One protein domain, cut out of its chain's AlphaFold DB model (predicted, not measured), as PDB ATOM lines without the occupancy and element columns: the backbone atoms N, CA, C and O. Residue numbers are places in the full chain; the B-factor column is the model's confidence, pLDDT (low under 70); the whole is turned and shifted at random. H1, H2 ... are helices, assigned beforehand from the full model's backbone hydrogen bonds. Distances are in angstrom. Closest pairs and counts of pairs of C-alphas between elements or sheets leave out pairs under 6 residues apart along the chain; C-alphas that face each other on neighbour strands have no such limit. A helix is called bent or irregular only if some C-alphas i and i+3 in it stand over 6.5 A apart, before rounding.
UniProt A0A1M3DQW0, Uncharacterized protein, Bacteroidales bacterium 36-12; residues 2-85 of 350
ATOM      1  N   SER A   2      35.744  24.511 -14.860       71.00
ATOM      2  CA  SER A   2      36.968  23.723 -15.118       71.00
ATOM      3  C   SER A   2      36.754  22.211 -15.083       71.00
ATOM      4  O   SER A   2      37.356  21.493 -15.876       71.00
ATOM      5  N   ASP A   3      35.870  21.743 -14.205       81.38
ATOM      6  CA  ASP A   3      35.729  20.319 -13.898       81.38
ATOM      7  C   ASP A   3      35.072  19.546 -15.044       81.38
ATOM      8  O   ASP A   3      35.462  18.421 -15.328       81.38
ATOM      9  N   HIS A   4      34.153  20.169 -15.791       85.00
ATOM     10  CA  HIS A   4      33.561  19.547 -16.981       85.00
ATOM     11  C   HIS A   4      34.566  19.434 -18.134       85.00
ATOM     12  O   HIS A   4      34.591  18.416 -18.822       85.00
ATOM     13  N   ALA A   5      35.425  20.442 -18.328       81.69
ATOM     14  CA  ALA A   5      36.505  20.379 -19.316       81.69
ATOM     15  C   ALA A   5      37.589  19.362 -18.910       81.69
ATOM     16  O   ALA A   5      38.133  18.658 -19.762       81.69
ATOM     17  N   PHE A   6      37.876  19.254 -17.608       86.62
ATOM     18  CA  PHE A   6      38.748  18.221 -17.054       86.62
ATOM     19  C   PHE A   6      38.167  16.821 -17.274       86.62
ATOM     20  O   PHE A   6      38.874  15.948 -17.766       86.62
ATOM     21  N   PHE A   7      36.886  16.616 -16.967       87.00
ATOM     22  CA  PHE A   7      36.206  15.335 -17.154       87.00
ATOM     23  C   PHE A   7      36.175  14.932 -18.634       87.00
ATOM     24  O   PHE A   7      36.561  13.821 -18.978       87.00
ATOM     25  N   ALA A   8      35.814  15.855 -19.536       85.06
ATOM     26  CA  ALA A   8      35.848  15.606 -20.981       85.06
ATOM     27  C   ALA A   8      37.244  15.182 -21.465       85.06
ATOM     28  O   ALA A   8      37.369  14.284 -22.294       85.06
ATOM     29  N   ARG A   9      38.304  15.779 -20.904       87.00
ATOM     30  CA  ARG A   9      39.687  15.373 -21.172       87.00
ATOM     31  C   ARG A   9      39.984  13.952 -20.686       87.00
ATOM     32  O   ARG A   9      40.649  13.216 -21.405       87.00
ATOM     33  N   GLN A  10      39.521  13.571 -19.493       87.81
ATOM     34  CA  GLN A  10      39.712  12.210 -18.977       87.81
ATOM     35  C   GLN A  10      39.009  11.173 -19.858       87.81
ATOM     36  O   GLN A  10      39.583  10.130 -20.153       87.81
ATOM     37  N   VAL A  11      37.806  11.491 -20.339       85.88
ATOM     38  CA  VAL A  11      37.076  10.657 -21.303       85.88
ATOM     39  C   VAL A  11      37.835  10.550 -22.628       85.88
ATOM     40  O   VAL A  11      38.030   9.445 -23.125       85.88
ATOM     41  N   ALA A  12      38.322  11.667 -23.184       83.25
ATOM     42  CA  ALA A  12      39.100  11.662 -24.428       83.25
ATOM     43  C   ALA A  12      40.405  10.856 -24.317       83.25
ATOM     44  O   ALA A  12      40.813  10.213 -25.277       83.25
ATOM     45  N   GLY A  13      41.044  10.872 -23.143       81.69
ATOM     46  CA  GLY A  13      42.233  10.070 -22.847       81.69
ATOM     47  C   GLY A  13      41.950   8.598 -22.524       81.69
ATOM     48  O   GLY A  13      42.888   7.858 -22.252       81.69
ATOM     49  N   GLY A  14      40.684   8.165 -22.517       82.12
ATOM     50  CA  GLY A  14      40.297   6.793 -22.168       82.12
ATOM     51  C   GLY A  14      40.397   6.463 -20.673       82.12
ATOM     52  O   GLY A  14      40.318   5.298 -20.296       82.12
ATOM     53  N   HIS A  15      40.562   7.467 -19.807       84.38
ATOM     54  CA  HIS A  15      40.723   7.289 -18.360       84.38
ATOM     55  C   HIS A  15      39.393   7.226 -17.599       84.38
ATOM     56  O   HIS A  15      39.359   6.781 -16.454       84.38
ATOM     57  N   GLN A  16      38.298   7.700 -18.198       83.19
ATOM     58  CA  GLN A  16      36.962   7.678 -17.601       83.19
ATOM     59  C   GLN A  16      35.898   7.297 -18.626       83.19
ATOM     60  O   GLN A  16      35.995   7.641 -19.804       83.19
ATOM     61  N   ALA A  17      34.849   6.622 -18.157       82.69
ATOM     62  CA  ALA A  17      33.677   6.325 -18.967       82.69
ATOM     63  C   ALA A  17      32.867   7.599 -19.270       82.69
ATOM     64  O   ALA A  17      32.824   8.547 -18.481       82.69
ATOM     65  N   ILE A  18      32.182   7.599 -20.413       80.88
ATOM     66  CA  ILE A  18      31.253   8.668 -20.798       80.88
ATOM     67  C   ILE A  18      30.120   8.723 -19.758       80.88
ATOM     68  O   ILE A  18      29.588   7.672 -19.403       80.88
ATOM     69  N   PRO A  19      29.716   9.900 -19.257       83.00
ATOM     70  CA  PRO A  19      28.657   9.990 -18.262       83.00
ATOM     71  C   PRO A  19      27.287   9.875 -18.944       83.00
ATOM     72  O   PRO A  19      27.153  10.178 -20.127       83.00
ATOM     73  N   GLY A  20      26.238   9.493 -18.208       76.69
ATOM     74  CA  GLY A  20      24.909   9.298 -18.811       76.69
ATOM     75  C   GLY A  20      24.342  10.548 -19.502       76.69
ATOM     76  O   GLY A  20      23.634  10.437 -20.501       76.69
ATOM     77  N   ASN A  21      24.719  11.745 -19.048       82.19
ATOM     78  CA  ASN A  21      24.420  13.019 -19.697       82.19
ATOM     79  C   ASN A  21      25.523  13.413 -20.705       82.19
ATOM     80  O   ASN A  21      26.221  14.422 -20.567       82.19
ATOM     81  N   PHE A  22      25.719  12.547 -21.697       90.75
ATOM     82  CA  PHE A  22      26.914  12.496 -22.537       90.75
ATOM     83  C   PHE A  22      27.073  13.654 -23.528       90.75
ATOM     84  O   PHE A  22      28.205  13.952 -23.912       90.75
ATOM     85  N   LEU A  23      25.985  14.301 -23.970       95.06
ATOM     86  CA  LEU A  23      26.035  15.140 -25.175       95.06
ATOM     87  C   LEU A  23      26.978  16.336 -25.023       95.06
ATOM     88  O   LEU A  23      27.748  16.619 -25.936       95.06
ATOM     89  N   LEU A  24      26.969  17.010 -23.868       94.75
ATOM     90  CA  LEU A  24      27.891  18.125 -23.634       94.75
ATOM     91  C   LEU A  24      29.351  17.660 -23.725       94.75
ATOM     92  O   LEU A  24      30.152  18.308 -24.385       94.75
ATOM     93  N   TYR A  25      29.693  16.538 -23.091       93.44
ATOM     94  CA  TYR A  25      31.063  16.020 -23.072       93.44
ATOM     95  C   TYR A  25      31.519  15.571 -24.455       93.44
ATOM     96  O   TYR A  25      32.631  15.901 -24.860       93.44
ATOM     97  N   LEU A  26      30.644  14.897 -25.205       94.50
ATOM     98  CA  LEU A  26      30.908  14.524 -26.591       94.50
ATOM     99  C   LEU A  26      31.201  15.763 -27.444       94.50
ATOM    100  O   LEU A  26      32.191  15.787 -28.169       94.50
ATOM    101  N   LEU A  27      30.387  16.813 -27.320       96.12
ATOM    102  CA  LEU A  27      30.614  18.059 -28.049       96.12
ATOM    103  C   LEU A  27      31.916  18.736 -27.615       96.12
ATOM    104  O   LEU A  27      32.653  19.190 -28.482       96.12
ATOM    105  N   ILE A  28      32.255  18.751 -26.320       95.12
ATOM    106  CA  ILE A  28      33.542  19.303 -25.866       95.12
ATOM    107  C   ILE A  28      34.706  18.611 -26.587       95.12
ATOM    108  O   ILE A  28      35.603  19.302 -27.069       95.12
ATOM    109  N   ILE A  29      34.669  17.278 -26.686       93.44
ATOM    110  CA  ILE A  29      35.704  16.460 -27.334       93.44
ATOM    111  C   ILE A  29      35.752  16.724 -28.846       93.44
ATOM    112  O   ILE A  29      36.827  16.916 -29.407       93.44
ATOM    113  N   VAL A  30      34.599  16.783 -29.516       95.75
ATOM    114  CA  VAL A  30      34.537  17.058 -30.961       95.75
ATOM    115  C   VAL A  30      35.075  18.458 -31.273       95.75
ATOM    116  O   VAL A  30      35.943  18.609 -32.130       95.75
ATOM    117  N   PHE A  31      34.625  19.482 -30.544       95.25
ATOM    118  CA  PHE A  31      35.074  20.867 -30.729       95.25
ATOM    119  C   PHE A  31      36.503  21.114 -30.225       95.25
ATOM    120  O   PHE A  31      37.116  22.103 -30.622       95.25
ATOM    121  N   SER A  32      37.070  20.226 -29.398       94.81
ATOM    122  CA  SER A  32      38.503  20.243 -29.082       94.81
ATOM    123  C   SER A  32      39.359  19.531 -30.133       94.81
ATOM    124  O   SER A  32      40.572  19.439 -29.951       94.81
ATOM    125  N   GLY A  33      38.761  19.004 -31.210       93.81
ATOM    126  CA  GLY A  33      39.466  18.203 -32.211       93.81
ATOM    127  C   GLY A  33      40.027  16.909 -31.624       93.81
ATOM    128  O   GLY A  33      41.132  16.511 -31.974       93.81
ATOM    129  N   PHE A  34      39.307  16.304 -30.672       92.19
ATOM    130  CA  PHE A  34      39.746  15.148 -29.884       92.19
ATOM    131  C   PHE A  34      41.015  15.405 -29.050       92.19
ATOM    132  O   PHE A  34      41.633  14.474 -28.535       92.19
ATOM    133  N   SER A  35      41.395  16.673 -28.862       90.00
ATOM    134  CA  SER A  35      42.538  17.048 -28.037       90.00
ATOM    135  C   SER A  35      42.248  16.845 -26.551       90.00
ATOM    136  O   SER A  35      41.199  17.256 -26.043       90.00
ATOM    137  N   SER A  36      43.231  16.292 -25.838       86.00
ATOM    138  CA  SER A  36      43.280  16.215 -24.376       86.00
ATOM    139  C   SER A  36      43.996  17.420 -23.739       86.00
ATOM    140  O   SER A  36      44.204  17.462 -22.525       86.00
ATOM    141  N   VAL A  37      44.369  18.445 -24.515       90.12
ATOM    142  CA  VAL A  37      45.035  19.644 -23.984       90.12
ATOM    143  C   VAL A  37      44.040  20.502 -23.198       90.12
ATOM    144  O   VAL A  37      42.993  20.901 -23.705       90.12
ATOM    145  N   ALA A  38      44.397  20.847 -21.955       90.62
ATOM    146  CA  ALA A  38      43.503  21.538 -21.019       90.62
ATOM    147  C   ALA A  38      42.991  22.897 -21.525       90.62
ATOM    148  O   ALA A  38      41.851  23.263 -21.256       90.62
ATOM    149  N   LEU A  39      43.827  23.663 -22.234       93.88
ATOM    150  CA  LEU A  39      43.413  24.943 -22.810       93.88
ATOM    151  C   LEU A  39      42.351  24.742 -23.900       93.88
ATOM    152  O   LEU A  39      41.337  25.432 -23.900       93.88
ATOM    153  N   VAL A  40      42.551  23.759 -24.784       93.62
ATOM    154  CA  VAL A  40      41.661  23.491 -25.923       93.62
ATOM    155  C   VAL A  40      40.296  22.993 -25.441       93.62
ATOM    156  O   VAL A  40      39.266  23.493 -25.893       93.62
ATOM    157  N   THR A  41      40.255  22.082 -24.464       92.81
ATOM    158  CA  THR A  41      38.978  21.606 -23.900       92.81
ATOM    159  C   THR A  41      38.232  22.701 -23.134       92.81
ATOM    160  O   THR A  41      37.002  22.759 -23.197       92.81
ATOM    161  N   LYS A  42      38.944  23.620 -22.462       94.75
ATOM    162  CA  LYS A  42      38.332  24.806 -21.835       94.75
ATOM    163  C   LYS A  42      37.751  25.767 -22.874       94.75
ATOM    164  O   LYS A  42      36.630  26.222 -22.686       94.75
ATOM    165  N   LEU A  43      38.475  26.057 -23.959       95.94
ATOM    166  CA  LEU A  43      37.980  26.919 -25.042       95.94
ATOM    167  C   LEU A  43      36.741  26.320 -25.718       95.94
ATOM    168  O   LEU A  43      35.758  27.029 -25.923       95.94
ATOM    169  N   SER A  44      36.761  25.012 -25.976       96.19
ATOM    170  CA  SER A  44      35.621  24.252 -26.500       96.19
ATOM    171  C   SER A  44      34.386  24.370 -25.592       96.19
ATOM    172  O   SER A  44      33.303  24.752 -26.043       96.19
ATOM    173  N   LEU A  45      34.553  24.161 -24.281       95.69
ATOM    174  CA  LEU A  45      33.475  24.351 -23.309       95.69
ATOM    175  C   LEU A  45      32.957  25.800 -23.286       95.69
ATOM    176  O   LEU A  45      31.744  26.017 -23.304       95.69
ATOM    177  N   SER A  46      33.853  26.787 -23.256       96.00
ATOM    178  CA  SER A  46      33.485  28.207 -23.266       96.00
ATOM    179  C   SER A  46      32.687  28.577 -24.515       96.00
ATOM    180  O   SER A  46      31.680  29.273 -24.401       96.00
ATOM    181  N   PHE A  47      33.081  28.068 -25.686       97.00
ATOM    182  CA  PHE A  47      32.350  28.260 -26.937       97.00
ATOM    183  C   PHE A  47      30.926  27.696 -26.856       97.00
ATOM    184  O   PHE A  47      29.969  28.405 -27.167       97.00
ATOM    185  N   LEU A  48      30.759  26.462 -26.367       97.19
ATOM    186  CA  LEU A  48      29.442  25.826 -26.227       97.19
ATOM    187  C   LEU A  48      28.524  26.587 -25.257       97.19
ATOM    188  O   LEU A  48      27.339  26.784 -25.541       97.19
ATOM    189  N   ILE A  49      29.062  27.052 -24.127       96.19
ATOM    190  CA  ILE A  49      28.307  27.839 -23.138       96.19
ATOM    191  C   ILE A  49      27.936  29.217 -23.701       96.19
ATOM    192  O   ILE A  49      26.803  29.670 -23.505       96.19
ATOM    193  N   ALA A  50      28.858  29.873 -24.413       97.06
ATOM    194  CA  ALA A  50      28.605  31.154 -25.068       97.06
ATOM    195  C   ALA A  50      27.522  31.012 -26.143       97.06
ATOM    196  O   ALA A  50      26.573  31.792 -26.157       97.06
ATOM    197  N   PHE A  51      27.599  29.972 -26.977       97.56
ATOM    198  CA  PHE A  51      26.573  29.655 -27.966       97.56
ATOM    199  C   PHE A  51      25.196  29.463 -27.316       97.56
ATOM    200  O   PHE A  51      24.233  30.124 -27.708       97.56
ATOM    201  N   ALA A  52      25.096  28.617 -26.286       97.81
ATOM    202  CA  ALA A  52      23.823  28.353 -25.618       97.81
ATOM    203  C   ALA A  52      23.236  29.606 -24.944       97.81
ATOM    204  O   ALA A  52      22.029  29.847 -25.024       97.81
ATOM    205  N   SER A  53      24.085  30.432 -24.327       97.38
ATOM    206  CA  SER A  53      23.668  31.686 -23.688       97.38
ATOM    207  C   SER A  53      23.196  32.715 -24.717       97.38
ATOM    208  O   SER A  53      22.123  33.294 -24.552       97.38
ATOM    209  N   THR A  54      23.933  32.887 -25.817       98.00
ATOM    210  CA  THR A  54      23.533  33.759 -26.932       98.00
ATOM    211  C   THR A  54      22.218  33.296 -27.545       98.00
ATOM    212  O   THR A  54      21.318  34.106 -27.766       98.00
ATOM    213  N   TYR A  55      22.054  31.991 -27.766       98.31
ATOM    214  CA  TYR A  55      20.823  31.460 -28.341       98.31
ATOM    215  C   TYR A  55      19.623  31.600 -27.391       98.31
ATOM    216  O   TYR A  55      18.518  31.929 -27.825       98.31
ATOM    217  N   ARG A  56      19.835  31.458 -26.076       98.00
ATOM    218  CA  ARG A  56      18.821  31.778 -25.059       98.00
ATOM    219  C   ARG A  56      18.391  33.246 -25.135       98.00
ATOM    220  O   ARG A  56      17.191  33.517 -25.119       98.00
ATOM    221  N   VAL A  57      19.339  34.179 -25.245       98.25
ATOM    222  CA  VAL A  57      19.039  35.613 -25.403       98.25
ATOM    223  C   VAL A  57      18.279  35.871 -26.698       98.25
ATOM    224  O   VAL A  57      17.292  36.596 -26.671       98.25
ATOM    225  N   TYR A  58      18.666  35.237 -27.806       98.12
ATOM    226  CA  TYR A  58      17.936  35.335 -29.070       98.12
ATOM    227  C   TYR A  58      16.461  34.926 -28.917       98.12
ATOM    228  O   TYR A  58      15.572  35.684 -29.300       98.12
ATOM    229  N   ILE A  59      16.181  33.786 -28.267       98.25
ATOM    230  CA  ILE A  59      14.802  33.345 -27.984       98.25
ATOM    231  C   ILE A  59      14.040  34.400 -27.165       98.25
ATOM    232  O   ILE A  59      12.862  34.653 -27.433       98.25
ATOM    233  N   TYR A  60      14.694  35.020 -26.178       98.25
ATOM    234  CA  TYR A  60      14.094  36.092 -25.382       98.25
ATOM    235  C   TYR A  60      13.807  37.346 -26.206       98.25
ATOM    236  O   TYR A  60      12.713  37.895 -26.082       98.25
ATOM    237  N   VAL A  61      14.738  37.784 -27.057       98.12
ATOM    238  CA  VAL A  61      14.552  38.951 -27.934       98.12
ATOM    239  C   VAL A  61      13.362  38.749 -28.861       98.12
ATOM    240  O   VAL A  61      12.505  39.630 -28.928       98.12
ATOM    241  N   GLU A  62      13.268  37.587 -29.508       96.81
ATOM    242  CA  GLU A  62      12.167  37.262 -30.419       96.81
ATOM    243  C   GLU A  62      10.815  37.267 -29.699       96.81
ATOM    244  O   GLU A  62       9.856  37.908 -30.142       96.81
ATOM    245  N   GLY A  63      10.728  36.613 -28.536       96.94
ATOM    246  CA  GLY A  63       9.486  36.617 -27.768       96.94
ATOM    247  C   GLY A  63       9.114  38.005 -27.262       96.94
ATOM    248  O   GLY A  63       7.961  38.409 -27.403       96.94
ATOM    249  N   ILE A  64      10.078  38.776 -26.754       97.50
ATOM    250  CA  ILE A  64       9.845  40.156 -26.319       97.50
ATOM    251  C   ILE A  64       9.406  41.027 -27.504       97.50
ATOM    252  O   ILE A  64       8.472  41.809 -27.346       97.50
ATOM    253  N   GLY A  65      10.016  40.902 -28.683       95.94
ATOM    254  CA  GLY A  65       9.646  41.676 -29.873       95.94
ATOM    255  C   GLY A  65       8.241  41.363 -30.385       95.94
ATOM    256  O   GLY A  65       7.502  42.274 -30.769       95.94
ATOM    257  N   SER A  66       7.823  40.097 -30.287       93.81
ATOM    258  CA  SER A  66       6.475  39.666 -30.679       93.81
ATOM    259  C   SER A  66       5.358  40.306 -29.836       93.81
ATOM    260  O   SER A  66       4.252  40.535 -30.331       93.81
ATOM    261  N   VAL A  67       5.637  40.673 -28.579       92.81
ATOM    262  CA  VAL A  67       4.647  41.276 -27.676       92.81
ATOM    263  C   VAL A  67       4.314  42.704 -28.110       92.81
ATOM    264  O   VAL A  67       5.135  43.613 -28.004       92.81
ATOM    265  N   GLY A  68       3.087  42.942 -28.571       81.12
ATOM    266  CA  GLY A  68       2.667  44.271 -29.035       81.12
ATOM    267  C   GLY A  68       3.432  44.765 -30.271       81.12
ATOM    268  O   GLY A  68       3.455  45.968 -30.512       81.12
ATOM    269  N   ASN A  69       4.060  43.849 -31.026       80.50
ATOM    270  CA  ASN A  69       4.774  44.112 -32.279       80.50
ATOM    271  C   ASN A  69       5.851  45.217 -32.171       80.50
ATOM    272  O   ASN A  69       5.962  46.093 -33.034       80.50
ATOM    273  N   ASN A  70       6.628  45.208 -31.082       83.62
ATOM    274  CA  ASN A  70       7.673  46.203 -30.856       83.62
ATOM    275  C   ASN A  70       8.938  45.847 -31.644       83.62
ATOM    276  O   ASN A  70       9.673  44.927 -31.282       83.62
ATOM    277  N   LYS A  71       9.222  46.637 -32.680       87.25
ATOM    278  CA  LYS A  71      10.371  46.441 -33.574       87.25
ATOM    279  C   LYS A  71      11.690  47.033 -33.059       87.25
ATOM    280  O   LYS A  71      12.700  46.925 -33.747       87.25
ATOM    281  N   ASN A  72      11.724  47.660 -31.878       93.69
ATOM    282  CA  ASN A  72      12.960  48.219 -31.330       93.69
ATOM    283  C   ASN A  72      13.870  47.105 -30.786       93.69
ATOM    284  O   ASN A  72      13.780  46.714 -29.617       93.69
ATOM    285  N   PHE A  73      14.756  46.611 -31.651       94.56
ATOM    286  CA  PHE A  73      15.703  45.548 -31.329       94.56
ATOM    287  C   PHE A  73      16.572  45.889 -30.115       94.56
ATOM    288  O   PHE A  73      16.681  45.062 -29.216       94.56
ATOM    289  N   CYS A  74      17.129  47.102 -30.033       96.44
ATOM    290  CA  CYS A  74      18.006  47.499 -28.929       96.44
ATOM    291  C   CYS A  74      17.294  47.408 -27.573       96.44
ATOM    292  O   CYS A  74      17.835  46.845 -26.623       96.44
ATOM    293  N   VAL A  75      16.054  47.900 -27.484       95.19
ATOM    294  CA  VAL A  75      15.254  47.803 -26.251       95.19
ATOM    295  C   VAL A  75      14.929  46.345 -25.924       95.19
ATOM    296  O   VAL A  75      15.091  45.925 -24.779       95.19
ATOM    297  N   ASN A  76      14.507  45.554 -26.914       96.81
ATOM    298  CA  ASN A  76      14.195  44.138 -26.705       96.81
ATOM    299  C   ASN A  76      15.438  43.343 -26.267       96.81
ATOM    300  O   ASN A  76      15.333  42.502 -25.377       96.81
ATOM    301  N   PHE A  77      16.608  43.652 -26.829       97.62
ATOM    302  CA  PHE A  77      17.901  43.080 -26.458       97.62
ATOM    303  C   PHE A  77      18.295  43.431 -25.026       97.62
ATOM    304  O   PHE A  77      18.630  42.532 -24.262       97.62
ATOM    305  N   LEU A  78      18.185  44.696 -24.611       97.56
ATOM    306  CA  LEU A  78      18.486  45.095 -23.230       97.56
ATOM    307  C   LEU A  78      17.560  44.406 -22.216       97.56
ATOM    308  O   LEU A  78      18.021  43.922 -21.180       97.56
ATOM    309  N   ILE A  79      16.266  44.295 -22.529       97.75
ATOM    310  CA  ILE A  79      15.316  43.561 -21.682       97.75
ATOM    311  C   ILE A  79      15.678  42.067 -21.648       97.75
ATOM    312  O   ILE A  79      15.738  41.482 -20.566       97.75
ATOM    313  N   ALA A  80      15.978  41.450 -22.792       97.94
ATOM    314  CA  ALA A  80      16.398  40.051 -22.868       97.94
ATOM    315  C   ALA A  80      17.687  39.781 -22.076       97.94
ATOM    316  O   ALA A  80      17.765  38.794 -21.347       97.94
ATOM    317  N   MET A  81      18.672  40.676 -22.162       97.62
ATOM    318  CA  MET A  81      19.915  40.592 -21.395       97.62
ATOM    319  C   MET A  81      19.659  40.698 -19.894       97.62
ATOM    320  O   MET A  81      20.250  39.942 -19.127       97.62
ATOM    321  N   SER A  82      18.734  41.562 -19.462       98.12
ATOM    322  CA  SER A  82      18.400  41.686 -18.037       98.12
ATOM    323  C   SER A  82      17.883  40.373 -17.423       98.12
ATOM    324  O   SER A  82      18.154  40.111 -16.253       98.12
ATOM    325  N   LEU A  83      17.248  39.489 -18.214       98.12
ATOM    326  CA  LEU A  83      16.813  38.162 -17.750       98.12
ATOM    327  C   LEU A  83      17.977  37.250 -17.337       98.12
ATOM    328  O   LEU A  83      17.770  36.364 -16.508       98.12
ATOM    329  N   LEU A  84      19.190  37.454 -17.869       96.94
ATOM    330  CA  LEU A  84      20.386  36.694 -17.474       96.94
ATOM    331  C   LEU A  84      20.923  37.095 -16.092       96.94
ATOM    332  O   LEU A  84      21.678  36.337 -15.486       96.94
ATOM    333  N   PHE A  85      20.520  38.267 -15.600       96.88
ATOM    334  CA  PHE A  85      20.937  38.824 -14.313       96.88
ATOM    335  C   PHE A  85      19.856  38.718 -13.241       96.88
ATOM    336  O   PHE A  85      20.058  39.161 -12.120       96.88
TER     337      PHE A  85
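Overview. This is residues 2 to 85 of the 350 residues of an uncharacterized protein of Bacteroidales bacterium 36-12 (UniProt A0A1M3DQW0). One long helix, H3, makes the length of the domain, with the two short helices H1 and H2 packed on its first part and H4 folded back across it toward the other end. H1 and H2 cross each other, and with the first part of H3 they form a small head. The printed part has 84 residues with four named helices, in the order H1, H2, H3, H4, and no named strand. The class is all helix, and the packing is mostly crossed. The whole is only just loose, close to extended, with a radius of gyration of the C-alphas of 17.3 A, and it spans 54 by 24 by 21 A, a rod.

Arrangement. The hub is H3, residues 38 to 69, which touches three other helices. With residues 38 to 45 alone it touches H1, residues 2 to 12, at a steep tilt of 61 degrees, opposite ways; the closest C-alphas are those of Ala 5 and Thr 41, 5.4 A apart. With residues 41 to 48 alone it touches H2, residues 22 to 31, opposite ways at a steep tilt of 69 degrees, only just short of about perpendicular; the closest C-alphas, of Ile 28 and Ser 44, are 5.4 A apart. H1 and H2 touch, about perpendicular at 81 degrees, with the C-alphas of Ala 8 and Tyr 25 closest at 5.2 A. With residues 57 to 65 alone H3 touches H4, residues 73 to 85, at a steep tilt of 55 degrees, opposite ways; the closest C-alphas are those of Tyr 60 and Ala 80, 5.2 A apart. H4 is apart from H1 and H2. Each O i to N i+4 pair is within hydrogen-bond range in H1 and H2, against 26 of 28 in H3 and 7 of 9 in H4.

Along the chain. H3 runs 46.2 A from C-alpha 38 at (43.503, 21.538, -21.019) to C-alpha 69 at (4.774, 44.112, -32.279). It is irregular: C-alphas 65 and 68 are 7.5 A apart. H1 measures 15.4 A from its first C-alpha, at (36.968, 23.723, -15.118), and H2 14.3 A. H4 measures 19.0 A and ends at C-alpha 85, (20.937, 38.824, -14.313).

Size, cuts and confidence. The C-alphas of His 15 and Gly 68, the two farthest apart, are 54.1 A apart. The printed part has no cut. The link from H3 to H4 is tight, and those from H1 to H2 and from H2 to H3 are short. The mean pLDDT of the printed part is 92.0, and no printed residue is under 70.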